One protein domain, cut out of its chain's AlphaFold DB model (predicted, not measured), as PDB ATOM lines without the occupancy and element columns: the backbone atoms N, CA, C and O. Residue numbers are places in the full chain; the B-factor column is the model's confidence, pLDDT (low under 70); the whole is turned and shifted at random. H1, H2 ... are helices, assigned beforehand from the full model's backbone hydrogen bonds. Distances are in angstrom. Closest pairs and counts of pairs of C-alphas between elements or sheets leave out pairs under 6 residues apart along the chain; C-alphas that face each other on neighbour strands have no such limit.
ATOM      1  N   SER A  18     -23.229  11.999 -14.056       38.47
ATOM      2  CA  SER A  18     -22.694  12.131 -12.705       38.47
ATOM      3  C   SER A  18     -22.944  10.854 -11.906       38.47
ATOM      4  O   SER A  18     -24.042  10.309 -11.946       38.47
ATOM      5  N   LEU A  19     -21.950  10.415 -11.135       37.03
ATOM      6  CA  LEU A  19     -21.969   9.231 -10.262       37.03
ATOM      7  C   LEU A  19     -22.935   9.332  -9.052       37.03
ATOM      8  O   LEU A  19     -22.693   8.716  -8.023       37.03
ATOM      9  N   ALA A  20     -24.022  10.099  -9.148       43.47
ATOM     10  CA  ALA A  20     -24.891  10.415  -8.016       43.47
ATOM     11  C   ALA A  20     -26.336  10.737  -8.442       43.47
ATOM     12  O   ALA A  20     -26.892  11.752  -8.037       43.47
ATOM     13  N   GLN A  21     -26.947   9.909  -9.295       50.31
ATOM     14  CA  GLN A  21     -28.405   9.939  -9.451       50.31
ATOM     15  C   GLN A  21     -29.044   8.944  -8.466       50.31
ATOM     16  O   GLN A  21     -28.569   7.807  -8.394       50.31
ATOM     17  N   PRO A  22     -30.144   9.314  -7.773       55.19
ATOM     18  CA  PRO A  22     -30.894   8.448  -6.839       55.19
ATOM     19  C   PRO A  22     -31.462   7.185  -7.515       55.19
ATOM     20  O   PRO A  22     -31.993   6.277  -6.878       55.19
ATOM     21  N   CYS A  23     -31.312   7.106  -8.836       71.31
ATOM     22  CA  CYS A  23     -31.645   5.980  -9.667       71.31
ATOM     23  C   CYS A  23     -30.426   5.594 -10.520       71.31
ATOM     24  O   CYS A  23     -30.213   6.182 -11.581       71.31
ATOM     25  N   PRO A  24     -29.637   4.582 -10.114       73.00
ATOM     26  CA  PRO A  24     -28.473   4.106 -10.875       73.00
ATOM     27  C   PRO A  24     -28.798   3.700 -12.320       73.00
ATOM     28  O   PRO A  24     -27.914   3.618 -13.172       73.00
ATOM     29  N   ALA A  25     -30.077   3.429 -12.592       83.62
ATOM     30  CA  ALA A  25     -30.574   3.076 -13.906       83.62
ATOM     31  C   ALA A  25     -30.977   4.274 -14.787       83.62
ATOM     32  O   ALA A  25     -31.260   4.035 -15.953       83.62
ATOM     33  N   ASP A  26     -31.011   5.514 -14.285       82.75
ATOM     34  CA  ASP A  26     -31.484   6.726 -14.990       82.75
ATOM     35  C   ASP A  26     -30.329   7.499 -15.648       82.75
ATOM     36  O   ASP A  26     -29.935   8.574 -15.213       82.75
ATOM     37  N   LEU A  27     -29.723   6.918 -16.683       83.44
ATOM     38  CA  LEU A  27     -28.491   7.427 -17.306       83.44
ATOM     39  C   LEU A  27     -28.738   8.288 -18.558       83.44
ATOM     40  O   LEU A  27     -27.793   8.817 -19.154       83.44
ATOM     41  N   GLY A  28     -29.991   8.412 -18.994       78.81
ATOM     42  CA  GLY A  28     -30.419   9.080 -20.217       78.81
ATOM     43  C   GLY A  28     -31.401  10.223 -19.958       78.81
ATOM     44  O   GLY A  28     -32.098  10.291 -18.959       78.81
ATOM     45  N   ARG A  29     -31.488  11.174 -20.895       75.62
ATOM     46  CA  ARG A  29     -32.488  12.254 -20.812       75.62
ATOM     47  C   ARG A  29     -33.854  11.772 -21.340       75.62
ATOM     48  O   ARG A  29     -33.874  11.108 -22.378       75.62
ATOM     49  N   PRO A  30     -34.990  12.223 -20.767       72.50
ATOM     50  CA  PRO A  30     -35.094  13.091 -19.592       72.50
ATOM     51  C   PRO A  30     -34.822  12.330 -18.288       72.50
ATOM     52  O   PRO A  30     -35.423  11.286 -18.070       72.50
ATOM     53  N   PHE A  31     -33.973  12.905 -17.433       69.06
ATOM     54  CA  PHE A  31     -33.674  12.368 -16.105       69.06
ATOM     55  C   PHE A  31     -34.922  12.397 -15.201       69.06
ATOM     56  O   PHE A  31     -35.782  13.271 -15.361       69.06
ATOM     57  N   GLY A  32     -35.017  11.446 -14.276       63.44
ATOM     58  CA  GLY A  32     -36.146  11.191 -13.379       63.44
ATOM     59  C   GLY A  32     -37.206  10.249 -13.962       63.44
ATOM     60  O   GLY A  32     -38.244  10.026 -13.338       63.44
ATOM     61  N   VAL A  33     -36.992   9.705 -15.168       73.69
ATOM     62  CA  VAL A  33     -37.953   8.823 -15.848       73.69
ATOM     63  C   VAL A  33     -37.222   7.700 -16.568       73.69
ATOM     64  O   VAL A  33     -36.742   7.897 -17.681       73.69
ATOM     65  N   LEU A  34     -37.281   6.482 -16.022       81.06
ATOM     66  CA  LEU A  34     -36.738   5.316 -16.717       81.06
ATOM     67  C   LEU A  34     -37.476   5.040 -18.020       81.06
ATOM     68  O   LEU A  34     -38.686   4.788 -18.062       81.06
ATOM     69  N   ASN A  35     -36.716   5.065 -19.100       85.38
ATOM     70  CA  ASN A  35     -37.180   4.821 -20.443       85.38
ATOM     71  C   ASN A  35     -36.060   4.193 -21.297       85.38
ATOM     72  O   ASN A  35     -34.975   3.849 -20.835       85.38
ATOM     73  N   LEU A  36     -36.331   3.996 -22.589       90.94
ATOM     74  CA  LEU A  36     -35.377   3.335 -23.479       90.94
ATOM     75  C   LEU A  36     -34.038   4.089 -23.586       90.94
ATOM     76  O   LEU A  36     -33.012   3.447 -23.798       90.94
ATOM     77  N   PHE A  37     -34.033   5.419 -23.444       90.44
ATOM     78  CA  PHE A  37     -32.826   6.239 -23.529       90.44
ATOM     79  C   PHE A  37     -31.812   5.881 -22.446       90.44
ATOM     80  O   PHE A  37     -30.624   5.848 -22.759       90.44
ATOM     81  N   ASP A  38     -32.256   5.500 -21.251       89.06
ATOM     82  CA  ASP A  38     -31.385   5.076 -20.155       89.06
ATOM     83  C   ASP A  38     -30.681   3.754 -20.439       89.06
ATOM     84  O   ASP A  38     -29.472   3.623 -20.254       89.06
ATOM     85  N   LEU A  39     -31.422   2.790 -20.996       90.38
ATOM     86  CA  LEU A  39     -30.854   1.524 -21.449       90.38
ATOM     87  C   LEU A  39     -29.792   1.763 -22.530       90.38
ATOM     88  O   LEU A  39     -28.727   1.150 -22.503       90.38
ATOM     89  N   THR A  40     -30.064   2.659 -23.485       93.31
ATOM     90  CA  THR A  40     -29.068   3.023 -24.508       93.31
ATOM     91  C   THR A  40     -27.845   3.711 -23.905       93.31
ATOM     92  O   THR A  40     -26.728   3.345 -24.259       93.31
ATOM     93  N   ALA A  41     -28.035   4.643 -22.967       91.44
ATOM     94  CA  ALA A  41     -26.944   5.354 -22.306       91.44
ATOM     95  C   ALA A  41     -26.036   4.403 -21.508       91.44
ATOM     96  O   ALA A  41     -24.811   4.487 -21.617       91.44
ATOM     97  N   TYR A  42     -26.616   3.443 -20.781       92.50
ATOM     98  CA  TYR A  42     -25.848   2.399 -20.104       92.50
ATOM     99  C   TYR A  42     -25.014   1.571 -21.084       92.50
ATOM    100  O   TYR A  42     -23.824   1.353 -20.868       92.50
ATOM    101  N   LEU A  43     -25.621   1.118 -22.186       94.00
ATOM    102  CA  LEU A  43     -24.927   0.304 -23.185       94.00
ATOM    103  C   LEU A  43     -23.765   1.059 -23.843       94.00
ATOM    104  O   LEU A  43     -22.741   0.437 -24.137       94.00
ATOM    105  N   ASP A  44     -23.898   2.370 -24.040       94.31
ATOM    106  CA  ASP A  44     -22.823   3.222 -24.550       94.31
ATOM    107  C   ASP A  44     -21.665   3.327 -23.541       94.31
ATOM    108  O   ASP A  44     -20.504   3.150 -23.917       94.31
ATOM    109  N   LEU A  45     -21.960   3.533 -22.250       92.12
ATOM    110  CA  LEU A  45     -20.959   3.560 -21.173       92.12
ATOM    111  C   LEU A  45     -20.247   2.212 -21.009       92.12
ATOM    112  O   LEU A  45     -19.020   2.166 -20.886       92.12
ATOM    113  N   PHE A  46     -21.009   1.122 -21.060       92.81
ATOM    114  CA  PHE A  46     -20.504  -0.243 -20.976       92.81
ATOM    115  C   PHE A  46     -19.572  -0.565 -22.154       92.81
ATOM    116  O   PHE A  46     -18.487  -1.112 -21.969       92.81
ATOM    117  N   GLN A  47     -19.938  -0.166 -23.378       93.69
ATOM    118  CA  GLN A  47     -19.066  -0.318 -24.551       93.69
ATOM    119  C   GLN A  47     -17.824   0.575 -24.492       93.69
ATOM    120  O   GLN A  47     -16.771   0.190 -25.002       93.69
ATOM    121  N   ALA A  48     -17.931   1.751 -23.874       92.81
ATOM    122  CA  ALA A  48     -16.827   2.691 -23.719       92.81
ATOM    123  C   ALA A  48     -15.811   2.282 -22.640       92.81
ATOM    124  O   ALA A  48     -14.771   2.931 -22.523       92.81
ATOM    125  N   GLY A  49     -16.073   1.227 -21.861       89.94
ATOM    126  CA  GLY A  49     -15.192   0.853 -20.755       89.94
ATOM    127  C   GLY A  49     -15.287   1.807 -19.563       89.94
ATOM    128  O   GLY A  49     -14.311   1.956 -18.832       89.94
ATOM    129  N   SER A  50     -16.412   2.514 -19.411       88.69
ATOM    130  CA  SER A  50     -16.575   3.521 -18.364       88.69
ATOM    131  C   SER A  50     -16.623   2.872 -16.974       88.69
ATOM    132  O   SER A  50     -17.417   1.949 -16.790       88.69
ATOM    133  N   PRO A  51     -15.886   3.393 -15.974       83.88
ATOM    134  CA  PRO A  51     -16.023   2.966 -14.579       83.88
ATOM    135  C   PRO A  51     -17.446   3.128 -14.025       83.88
ATOM    136  O   PRO A  51     -17.825   2.425 -13.104       83.88
ATOM    137  N   VAL A  52     -18.255   4.022 -14.608       79.69
ATOM    138  CA  VAL A  52     -19.666   4.221 -14.219       79.69
ATOM    139  C   VAL A  52     -20.523   2.984 -14.519       79.69
ATOM    140  O   VAL A  52     -21.530   2.760 -13.860       79.69
ATOM    141  N   ALA A  53     -20.135   2.173 -15.509       86.94
ATOM    142  CA  ALA A  53     -20.845   0.944 -15.855       86.94
ATOM    143  C   ALA A  53     -20.355  -0.281 -15.059       86.94
ATOM    144  O   ALA A  53     -20.889  -1.362 -15.264       86.94
ATOM    145  N   ASP A  54     -19.343  -0.136 -14.198       88.25
ATOM    146  CA  ASP A  54     -18.704  -1.213 -13.429       88.25
ATOM    147  C   ASP A  54     -19.261  -1.211 -12.004       88.25
ATOM    148  O   ASP A  54     -18.712  -0.597 -11.087       88.25
ATOM    149  N   THR A  55     -20.447  -1.798 -11.860       83.19
ATOM    150  CA  THR A  55     -21.273  -1.696 -10.647       83.19
ATOM    151  C   THR A  55     -21.415  -3.022  -9.909       83.19
ATOM    152  O   THR A  55     -21.941  -3.047  -8.795       83.19
ATOM    153  N   ALA A  56     -20.940  -4.127 -10.488       87.12
ATOM    154  CA  ALA A  56     -21.018  -5.452  -9.899       87.12
ATOM    155  C   ALA A  56     -19.630  -6.073  -9.731       87.12
ATOM    156  O   ALA A  56     -18.725  -5.899 -10.540       87.12
ATOM    157  N   GLU A  57     -19.455  -6.868  -8.676       85.44
ATOM    158  CA  GLU A  57     -18.195  -7.581  -8.493       85.44
ATOM    159  C   GLU A  57     -17.924  -8.573  -9.645       85.44
ATOM    160  O   GLU A  57     -18.834  -9.289 -10.081       85.44
ATOM    161  N   PRO A  58     -16.659  -8.714 -10.090       90.44
ATOM    162  CA  PRO A  58     -15.462  -8.038  -9.580       90.44
ATOM    163  C   PRO A  58     -15.267  -6.611 -10.130       90.44
ATOM    164  O   PRO A  58     -15.082  -6.437 -11.331       90.44
ATOM    165  N   ILE A  59     -15.177  -5.632  -9.216       85.44
ATOM    166  CA  ILE A  59     -14.936  -4.217  -9.536       85.44
ATOM    167  C   ILE A  59     -13.599  -4.046 -10.269       85.44
ATOM    168  O   ILE A  59     -12.572  -4.613  -9.880       85.44
ATOM    169  N   GLY A  60     -13.605  -3.230 -11.318       84.06
ATOM    170  CA  GLY A  60     -12.491  -3.005 -12.235       84.06
ATOM    171  C   GLY A  60     -12.551  -3.883 -13.489       84.06
ATOM    172  O   GLY A  60     -11.570  -3.932 -14.238       84.06
ATOM    173  N   THR A  61     -13.631  -4.643 -13.713       90.94
ATOM    174  CA  THR A  61     -13.812  -5.505 -14.892       90.94
ATOM    175  C   THR A  61     -15.274  -5.567 -15.338       90.94
ATOM    176  O   THR A  61     -16.040  -6.398 -14.855       90.94
ATOM    177  N   LEU A  62     -15.606  -4.816 -16.392       91.31
ATOM    178  CA  LEU A  62     -16.918  -4.892 -17.040       91.31
ATOM    179  C   LEU A  62     -17.220  -6.283 -17.602       91.31
ATOM    180  O   LEU A  62     -16.480  -6.828 -18.434       91.31
ATOM    181  N   ASN A  63     -18.342  -6.847 -17.180       93.00
ATOM    182  CA  ASN A  63     -18.805  -8.166 -17.570       93.00
ATOM    183  C   ASN A  63     -20.349  -8.257 -17.531       93.00
ATOM    184  O   ASN A  63     -21.064  -7.260 -17.483       93.00
ATOM    185  N   PHE A  64     -20.903  -9.465 -17.657       93.12
ATOM    186  CA  PHE A  64     -22.359  -9.628 -17.735       93.12
ATOM    187  C   PHE A  64     -23.084  -9.355 -16.405       93.12
ATOM    188  O   PHE A  64     -24.286  -9.097 -16.434       93.12
ATOM    189  N   PHE A  65     -22.390  -9.435 -15.266       93.69
ATOM    190  CA  PHE A  65     -22.952  -9.137 -13.952       93.69
ATOM    191  C   PHE A  65     -23.277  -7.651 -13.806       93.69
ATOM    192  O   PHE A  65     -24.313  -7.341 -13.234       93.69
ATOM    193  N   ASP A  66     -22.493  -6.753 -14.407       92.50
ATOM    194  CA  ASP A  66     -22.808  -5.321 -14.412       92.50
ATOM    195  C   ASP A  66     -24.072  -5.035 -15.222       92.50
ATOM    196  O   ASP A  66     -24.969  -4.318 -14.789       92.50
ATOM    197  N   LEU A  67     -24.189  -5.654 -16.404       91.06
ATOM    198  CA  LEU A  67     -25.396  -5.543 -17.224       91.06
ATOM    199  C   LEU A  67     -26.627  -6.104 -16.495       91.06
ATOM    200  O   LEU A  67     -27.711  -5.537 -16.611       91.06
ATOM    201  N   ALA A  68     -26.473  -7.210 -15.763       90.44
ATOM    202  CA  ALA A  68     -27.545  -7.770 -14.946       90.44
ATOM    203  C   ALA A  68     -27.925  -6.830 -13.791       90.44
ATOM    204  O   ALA A  68     -29.110  -6.576 -13.604       90.44
ATOM    205  N   ALA A  69     -26.942  -6.259 -13.092       86.69
ATOM    206  CA  ALA A  69     -27.160  -5.296 -12.016       86.69
ATOM    207  C   ALA A  69     -27.901  -4.045 -12.513       86.69
ATOM    208  O   ALA A  69     -28.901  -3.650 -11.917       86.69
ATOM    209  N   PHE A  70     -27.493  -3.485 -13.658       88.94
ATOM    210  CA  PHE A  70     -28.213  -2.378 -14.288       88.94
ATOM    211  C   PHE A  70     -29.662  -2.749 -14.623       88.94
ATOM    212  O   PHE A  70     -30.576  -1.978 -14.338       88.94
ATOM    213  N   LEU A  71     -29.894  -3.917 -15.232       88.94
ATOM    214  CA  LEU A  71     -31.244  -4.349 -15.603       88.94
ATOM    215  C   LEU A  71     -32.131  -4.590 -14.378       88.94
ATOM    216  O   LEU A  71     -33.312  -4.252 -14.426       88.94
ATOM    217  N   ASP A  72     -31.579  -5.126 -13.292       84.31
ATOM    218  CA  ASP A  72     -32.297  -5.280 -12.028       84.31
ATOM    219  C   ASP A  72     -32.701  -3.906 -11.471       84.31
ATOM    220  O   ASP A  72     -33.875  -3.700 -11.159       84.31
ATOM    221  N   SER A  73     -31.790  -2.927 -11.454       78.31
ATOM    222  CA  SER A  73     -32.109  -1.541 -11.073       78.31
ATOM    223  C   SER A  73     -33.142  -0.894 -12.005       78.31
ATOM    224  O   SER A  73     -34.071  -0.238 -11.539       78.31
ATOM    225  N   TYR A  74     -33.042  -1.122 -13.317       83.69
ATOM    226  CA  TYR A  74     -33.971  -0.576 -14.308       83.69
ATOM    227  C   TYR A  74     -35.392  -1.139 -14.146       83.69
ATOM    228  O   TYR A  74     -36.381  -0.435 -14.344       83.69
ATOM    229  N   LEU A  75     -35.513  -2.417 -13.774       81.38
ATOM    230  CA  LEU A  75     -36.800  -3.086 -13.561       81.38
ATOM    231  C   LEU A  75     -37.460  -2.718 -12.227       81.38
ATOM    232  O   LEU A  75     -38.689  -2.771 -12.136       81.38
ATOM    233  N   VAL A  76     -36.672  -2.361 -11.210       73.81
ATOM    234  CA  VAL A  76     -37.173  -1.897  -9.905       73.81
ATOM    235  C   VAL A  76     -37.842  -0.520 -10.014       73.81
ATOM    236  O   VAL A  76     -38.785  -0.249  -9.269       73.81
ATOM    237  N   GLY A  77     -37.442   0.302 -10.987       69.44
ATOM    238  CA  GLY A  77     -37.919   1.679 -11.115       69.44
ATOM    239  C   GLY A  77     -37.050   2.664 -10.332       69.44
ATOM    240  O   GLY A  77     -36.269   2.257  -9.476       69.44
ATOM    241  N   CYS A  78     -37.202   3.962 -10.606       68.69
ATOM    242  CA  CYS A  78     -36.650   4.991  -9.727       68.69
ATOM    243  C   CYS A  78     -37.624   5.221  -8.567       68.69
ATOM    244  O   CYS A  78     -38.795   5.528  -8.830       68.69
ATOM    245  N   PRO A  79     -37.188   5.068  -7.305       71.56
ATOM    246  CA  PRO A  79     -37.913   5.631  -6.177       71.56
ATOM    247  C   PRO A  79     -38.168   7.122  -6.420       71.56
ATOM    248  O   PRO A  79     -37.353   7.791  -7.055       71.56
TER     249      PRO A  79
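What this domain is: This is residues 18 to 79 of the 435 residues of an uncharacterized protein of Planctomycetes bacterium (UniProt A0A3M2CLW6). Two helices of similar length, H1 and H2, run side by side in opposite directions, a little separated, with the long loop stretches before H1 and between the helices lying largely over one side of the pair. The printed part has 62 residues with two named helices, H1 then H2, and no named strand; its class is all helix, though 25 residues, under half, are in named elements. It is compact, with a radius of gyration of the C-alphas of 10.7 A, and spans 28 by 20 by 19 A.

Where its parts are: Residues 18 to 35 hold no named element. H1, residues 36 to 47, begins at C-alpha 36 (-35.377, 3.335, -23.479) and is 16.7 A long. H2, residues 64 to 76, is 18.5 A long and ends at C-alpha 76 (-37.173, -1.897, -9.905).

How they stand to each other: H1 and H2 are close but not clearly touching; their closest C-alphas, of Tyr 42 and Phe 70, are 7.9 A apart. They run opposite ways at a shallow tilt of 18 degrees. In both, every O i to N i+4 pair is within hydrogen-bond range.

The domain as a whole: The C-alphas farthest apart, of Pro 30 and Pro 58, are 30.5 A apart. The printed part has no cut. The link from H1 to H2, 16 residues, is long. Residues 18 to 22, 31 to 32 and 77 to 78 have pLDDT under 70.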